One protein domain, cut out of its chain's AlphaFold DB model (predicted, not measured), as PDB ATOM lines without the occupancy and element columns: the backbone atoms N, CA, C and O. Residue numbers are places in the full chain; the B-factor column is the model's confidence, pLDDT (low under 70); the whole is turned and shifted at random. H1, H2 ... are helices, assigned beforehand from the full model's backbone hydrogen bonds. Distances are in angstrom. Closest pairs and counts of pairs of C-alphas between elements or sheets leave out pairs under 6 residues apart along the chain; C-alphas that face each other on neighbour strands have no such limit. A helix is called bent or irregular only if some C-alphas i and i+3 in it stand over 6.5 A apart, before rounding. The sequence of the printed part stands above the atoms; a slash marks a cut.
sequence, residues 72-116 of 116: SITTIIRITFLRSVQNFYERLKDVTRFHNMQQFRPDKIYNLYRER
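This is residues 72 to 116 of the 116 residues of an uncharacterized protein of Phtheirospermum japonicum (UniProt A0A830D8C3). One long, straight helix, H1, makes one arm of an open L, and at its far end the chain turns off through an unnamed stretch to a single-turn helix, H2, and a short tail, which make the other arm. The two arms do not pack on each other, and the L lies nearly in one plane. The printed part has 45 residues, with two named helices in the order H1, H2 and no named strand, and its class is all helix. It is extended, with a radius of gyration of the C-alphas of 15.2 A, and flat, spanning 43 by 31 by 6 A.

H1 is residues 73 to 100, 40.7 A from first to last C-alpha. It begins at C-alpha 73, (-14.363, 10.186, 9.083), and ends at C-alpha 100, (-6.521, 34.106, -22.868). H2 is residues 108 to 112, 6.3 A from first to last C-alpha, and ends at C-alpha 112, (5.313, 12.996, -19.038).

H1 and H2 are apart, with no C-alpha of the one within 8 A of the other. A short link of 7 residues joins them. Residues 72 to 93, of which 73 to 93 belong to H1, stand free. Residues 107 to 116, of which 108 to 112 belong to H2, stand free too. In H1 and H2 every O i to N i+4 pair is within hydrogen-bond range, and neither helix is bent.

The two C-alphas farthest apart are those of Ser 72 and Gln 102, at 45.1 A. The C-alphas of Ser 72 and Arg 116, the chain's last residue, are 41.2 A apart. The printed part has no cut and no long link. The mean pLDDT of the printed part is 77.3; it is 88 in H1 and 54 in H2, and residues 103 to 116 are under 70.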
ATOM      1  N   SER A  72     -11.112  11.661  12.416       85.25
ATOM      2  CA  SER A  72     -12.520  11.304  12.269       85.25
ATOM      3  C   SER A  72     -12.886  11.217  10.783       85.25
ATOM      4  O   SER A  72     -12.359  11.964   9.953       85.25
ATOM      5  N   ILE A  73     -13.831  10.336  10.449       84.19
ATOM      6  CA  ILE A  73     -14.363  10.186   9.083       84.19
ATOM      7  C   ILE A  73     -14.800  11.551   8.529       84.19
ATOM      8  O   ILE A  73     -14.487  11.899   7.393       84.19
ATOM      9  N   THR A  74     -15.424  12.379   9.369       88.06
ATOM     10  CA  THR A  74     -15.843  13.745   9.035       88.06
ATOM     11  C   THR A  74     -14.673  14.635   8.611       88.06
ATOM     12  O   THR A  74     -14.787  15.380   7.638       88.06
ATOM     13  N   THR A  75     -13.531  14.551   9.298       87.00
ATOM     14  CA  THR A  75     -12.324  15.316   8.952       87.00
ATOM     15  C   THR A  75     -11.748  14.867   7.614       87.00
ATOM     16  O   THR A  75     -11.392  15.711   6.793       87.00
ATOM     17  N   ILE A  76     -11.712  13.558   7.352       86.00
ATOM     18  CA  ILE A  76     -11.250  13.013   6.067       86.00
ATOM     19  C   ILE A  76     -12.155  13.498   4.930       86.00
ATOM     20  O   ILE A  76     -11.653  14.022   3.935       86.00
ATOM     21  N   ILE A  77     -13.479  13.392   5.089       88.75
ATOM     22  CA  ILE A  77     -14.455  13.862   4.095       88.75
ATOM     23  C   ILE A  77     -14.267  15.356   3.826       88.75
ATOM     24  O   ILE A  77     -14.187  15.769   2.669       88.75
ATOM     25  N   ARG A  78     -14.131  16.168   4.881       90.44
ATOM     26  CA  ARG A  78     -13.954  17.617   4.756       90.44
ATOM     27  C   ARG A  78     -12.667  17.976   4.017       90.44
ATOM     28  O   ARG A  78     -12.704  18.797   3.107       90.44
ATOM     29  N   ILE A  79     -11.540  17.354   4.371       88.00
ATOM     30  CA  ILE A  79     -10.250  17.595   3.708       88.00
ATOM     31  C   ILE A  79     -10.313  17.183   2.235       88.00
ATOM     32  O   ILE A  79      -9.861  17.937   1.374       88.00
ATOM     33  N   THR A  80     -10.885  16.016   1.933       89.69
ATOM     34  CA  THR A  80     -11.029  15.527   0.555       89.69
ATOM     35  C   THR A  80     -11.915  16.454  -0.267       89.69
ATOM     36  O   THR A  80     -11.525  16.846  -1.362       89.69
ATOM     37  N   PHE A  81     -13.060  16.878   0.273       93.62
ATOM     38  CA  PHE A  81     -13.954  17.818  -0.399       93.62
ATOM     39  C   PHE A  81     -13.255  19.148  -0.705       93.62
ATOM     40  O   PHE A  81     -13.251  19.591  -1.852       93.62
ATOM     41  N   LEU A  82     -12.595  19.750   0.291       94.25
ATOM     42  CA  LEU A  82     -11.877  21.015   0.116       94.25
ATOM     43  C   LEU A  82     -10.757  20.899  -0.925       94.25
ATOM     44  O   LEU A  82     -10.612  21.778  -1.772       94.25
ATOM     45  N   ARG A  83      -9.995  19.799  -0.910       91.69
ATOM     46  CA  ARG A  83      -8.948  19.539  -1.909       91.69
ATOM     47  C   ARG A  83      -9.514  19.365  -3.313       91.69
ATOM     48  O   ARG A  83      -8.934  19.892  -4.259       91.69
ATOM     49  N   SER A  84     -10.637  18.667  -3.461       93.19
ATOM     50  CA  SER A  84     -11.323  18.518  -4.747       93.19
ATOM     51  C   SER A  84     -11.761  19.870  -5.295       93.19
ATOM     52  O   SER A  84     -11.422  20.206  -6.426       93.19
ATOM     53  N   VAL A  85     -12.437  20.675  -4.473       95.06
ATOM     54  CA  VAL A  85     -12.870  22.027  -4.843       95.06
ATOM     55  C   VAL A  85     -11.672  22.886  -5.255       95.06
ATOM     56  O   VAL A  85     -11.694  23.481  -6.332       95.06
ATOM     57  N   GLN A  86     -10.591  22.885  -4.470       94.00
ATOM     58  CA  GLN A  86      -9.369  23.619  -4.810       94.00
ATOM     59  C   GLN A  86      -8.781  23.166  -6.153       94.00
ATOM     60  O   GLN A  86      -8.432  24.001  -6.983       94.00
ATOM     61  N   ASN A  87      -8.707  21.856  -6.399       92.38
ATOM     62  CA  ASN A  87      -8.202  21.313  -7.660       92.38
ATOM     63  C   ASN A  87      -9.043  21.755  -8.862       92.38
ATOM     64  O   ASN A  87      -8.479  22.068  -9.911       92.38
ATOM     65  N   PHE A  88     -10.373  21.791  -8.730       92.88
ATOM     66  CA  PHE A  88     -11.245  22.310  -9.784       92.88
ATOM     67  C   PHE A  88     -10.991  23.796 -10.043       92.88
ATOM     68  O   PHE A  88     -10.848  24.184 -11.202       92.88
ATOM     69  N   TYR A  89     -10.862  24.606  -8.989       93.88
ATOM     70  CA  TYR A  89     -10.554  26.030  -9.128       93.88
ATOM     71  C   TYR A  89      -9.209  26.278  -9.810       93.88
ATOM     72  O   TYR A  89      -9.141  27.078 -10.740       93.88
ATOM     73  N   GLU A  90      -8.146  25.584  -9.399       90.31
ATOM     74  CA  GLU A  90      -6.828  25.728 -10.027       90.31
ATOM     75  C   GLU A  90      -6.850  25.285 -11.493       90.31
ATOM     76  O   GLU A  90      -6.352  25.988 -12.372       90.31
ATOM     77  N   ARG A  91      -7.528  24.172 -11.801       87.19
ATOM     78  CA  ARG A  91      -7.696  23.742 -13.192       87.19
ATOM     79  C   ARG A  91      -8.477  24.762 -14.005       87.19
ATOM     80  O   ARG A  91      -8.101  24.992 -15.149       87.19
ATOM     81  N   LEU A  92      -9.527  25.367 -13.458       90.12
ATOM     82  CA  LEU A  92     -10.289  26.396 -14.155       90.12
ATOM     83  C   LEU A  92      -9.419  27.625 -14.445       90.12
ATOM     84  O   LEU A  92      -9.387  28.070 -15.587       90.12
ATOM     85  N   LYS A  93      -8.655  28.114 -13.458       89.19
ATOM     86  CA  LYS A  93      -7.699  29.219 -13.649       89.19
ATOM     87  C   LYS A  93      -6.713  28.918 -14.769       89.19
ATOM     88  O   LYS A  93      -6.480  29.773 -15.618       89.19
ATOM     89  N   ASP A  94      -6.174  27.703 -14.792       85.06
ATOM     90  CA  ASP A  94      -5.289  27.279 -15.866       85.06
ATOM     91  C   ASP A  94      -6.002  27.307 -17.226       85.06
ATOM     92  O   ASP A  94      -5.443  27.865 -18.164       85.06
ATOM     93  N   VAL A  95      -7.226  26.756 -17.356       84.06
ATOM     94  CA  VAL A  95      -7.995  26.823 -18.625       84.06
ATOM     95  C   VAL A  95      -8.138  28.272 -19.065       84.06
ATOM     96  O   VAL A  95      -7.813  28.589 -20.203       84.06
ATOM     97  N   THR A  96      -8.598  29.144 -18.170       83.94
ATOM     98  CA  THR A  96      -8.819  30.561 -18.470       83.94
ATOM     99  C   THR A  96      -7.522  31.239 -18.902       83.94
ATOM    100  O   THR A  96      -7.507  31.978 -19.883       83.94
ATOM    101  N   ARG A  97      -6.404  30.946 -18.229       82.69
ATOM    102  CA  ARG A  97      -5.082  31.460 -18.596       82.69
ATOM    103  C   ARG A  97      -4.670  30.993 -19.994       82.69
ATOM    104  O   ARG A  97      -4.249  31.817 -20.799       82.69
ATOM    105  N   PHE A  98      -4.796  29.702 -20.294       79.88
ATOM    106  CA  PHE A  98      -4.447  29.148 -21.608       79.88
ATOM    107  C   PHE A  98      -5.341  29.700 -22.720       79.88
ATOM    108  O   PHE A  98      -4.834  30.070 -23.777       79.88
ATOM    109  N   HIS A  99      -6.640  29.838 -22.453       77.44
ATOM    110  CA  HIS A  99      -7.597  30.444 -23.372       77.44
ATOM    111  C   HIS A  99      -7.222  31.895 -23.702       77.44
ATOM    112  O   HIS A  99      -7.115  32.248 -24.874       77.44
ATOM    113  N   ASN A 100      -6.921  32.708 -22.685       81.56
ATOM    114  CA  ASN A 100      -6.521  34.106 -22.868       81.56
ATOM    115  C   ASN A 100      -5.194  34.253 -23.631       81.56
ATOM    116  O   ASN A 100      -4.992  35.240 -24.328       81.56
ATOM    117  N   MET A 101      -4.292  33.276 -23.511       79.19
ATOM    118  CA  MET A 101      -3.020  33.248 -24.242       79.19
ATOM    119  C   MET A 101      -3.142  32.619 -25.643       79.19
ATOM    120  O   MET A 101      -2.125  32.480 -26.314       79.19
ATOM    121  N   GLN A 102      -4.347  32.215 -26.079       74.81
ATOM    122  CA  GLN A 102      -4.586  31.421 -27.298       74.81
ATOM    123  C   GLN A 102      -3.678  30.178 -27.404       74.81
ATOM    124  O   GLN A 102      -3.304  29.742 -28.492       74.81
ATOM    125  N   GLN A 103      -3.302  29.595 -26.263       66.50
ATOM    126  CA  GLN A 103      -2.433  28.425 -26.198       66.50
ATOM    127  C   GLN A 103      -3.264  27.160 -25.978       66.50
ATOM    128  O   GLN A 103      -4.117  27.103 -25.091       66.50
ATOM    129  N   PHE A 104      -2.988  26.114 -26.761       65.69
ATOM    130  CA  PHE A 104      -3.525  24.779 -26.506       65.69
ATOM    131  C   PHE A 104      -2.916  24.239 -25.208       65.69
ATOM    132  O   PHE A 104      -1.698  24.295 -25.036       65.69
ATOM    133  N   ARG A 105      -3.747  23.722 -24.296       62.28
ATOM    134  CA  ARG A 105      -3.288  23.036 -23.078       62.28
ATOM    135  C   ARG A 105      -2.294  21.934 -23.472       62.28
ATOM    136  O   ARG A 105      -2.724  20.949 -24.068       62.28
ATOM    137  N   PRO A 106      -1.006  22.013 -23.104       56.72
ATOM    138  CA  PRO A 106      -0.187  20.821 -23.126       56.72
ATOM    139  C   PRO A 106      -0.663  19.990 -21.941       56.72
ATOM    140  O   PRO A 106      -0.493  20.388 -20.785       56.72
ATOM    141  N   ASP A 107      -1.329  18.869 -22.201       59.22
ATOM    142  CA  ASP A 107      -1.635  17.948 -21.123       59.22
ATOM    143  C   ASP A 107      -0.309  17.533 -20.473       59.22
ATOM    144  O   ASP A 107       0.500  16.813 -21.059       59.22
ATOM    145  N   LYS A 108      -0.081  17.980 -19.231       55.31
ATOM    146  CA  LYS A 108       1.097  17.596 -18.435       55.31
ATOM    147  C   LYS A 108       1.271  16.076 -18.377       55.31
ATOM    148  O   LYS A 108       2.393  15.604 -18.280       55.31
ATOM    149  N   ILE A 109       0.166  15.332 -18.468       54.47
ATOM    150  CA  ILE A 109       0.140  13.872 -18.568       54.47
ATOM    151  C   ILE A 109       0.758  13.411 -19.896       54.47
ATOM    152  O   ILE A 109       1.664  12.591 -19.877       54.47
ATOM    153  N   TYR A 110       0.335  13.964 -21.034       53.41
ATOM    154  CA  TYR A 110       0.817  13.538 -22.354       53.41
ATOM    155  C   TYR A 110       2.316  13.798 -22.550       53.41
ATOM    156  O   TYR A 110       2.990  12.983 -23.174       53.41
ATOM    157  N   ASN A 111       2.859  14.878 -21.982       54.06
ATOM    158  CA  ASN A 111       4.295  15.165 -22.083       54.06
ATOM    159  C   ASN A 111       5.144  14.288 -21.145       54.06
ATOM    160  O   ASN A 111       6.249  13.908 -21.514       54.06
ATOM    161  N   LEU A 112       4.613  13.881 -19.984       53.91
ATOM    162  CA  LEU A 112       5.313  12.996 -19.038       53.91
ATOM    163  C   LEU A 112       5.531  11.567 -19.569       53.91
ATOM    164  O   LEU A 112       6.451  10.888 -19.121       53.91
ATOM    165  N   TYR A 113       4.681  11.109 -20.494       50.03
ATOM    166  CA  TYR A 113       4.772   9.778 -21.112       50.03
ATOM    167  C   TYR A 113       5.407   9.788 -22.508       50.03
ATOM    168  O   TYR A 113       5.636   8.722 -23.066       50.03
ATOM    169  N   ARG A 114       5.678  10.966 -23.082       46.00
ATOM    170  CA  ARG A 114       6.327  11.101 -24.397       46.00
ATOM    171  C   ARG A 114       7.858  11.087 -24.306       46.00
ATOM    172  O   ARG A 114       8.508  10.740 -25.282       46.00
ATOM    173  N   GLU A 115       8.423  11.457 -23.159       46.19
ATOM    174  CA  GLU A 115       9.876  11.546 -22.925       46.19
ATOM    175  C   GLU A 115      10.458  10.307 -22.208       46.19
ATOM    176  O   GLU A 115      11.461  10.408 -21.500       46.19
ATOM    177  N   ARG A 116       9.833   9.134 -22.358       42.91
ATOM    178  CA  ARG A 116      10.347   7.853 -21.849       42.91
ATOM    179  C   ARG A 116      10.463   6.814 -22.946       42.91
ATOM    180  O   ARG A 116       9.528   6.746 -23.770       42.91
TER     181      ARG A 116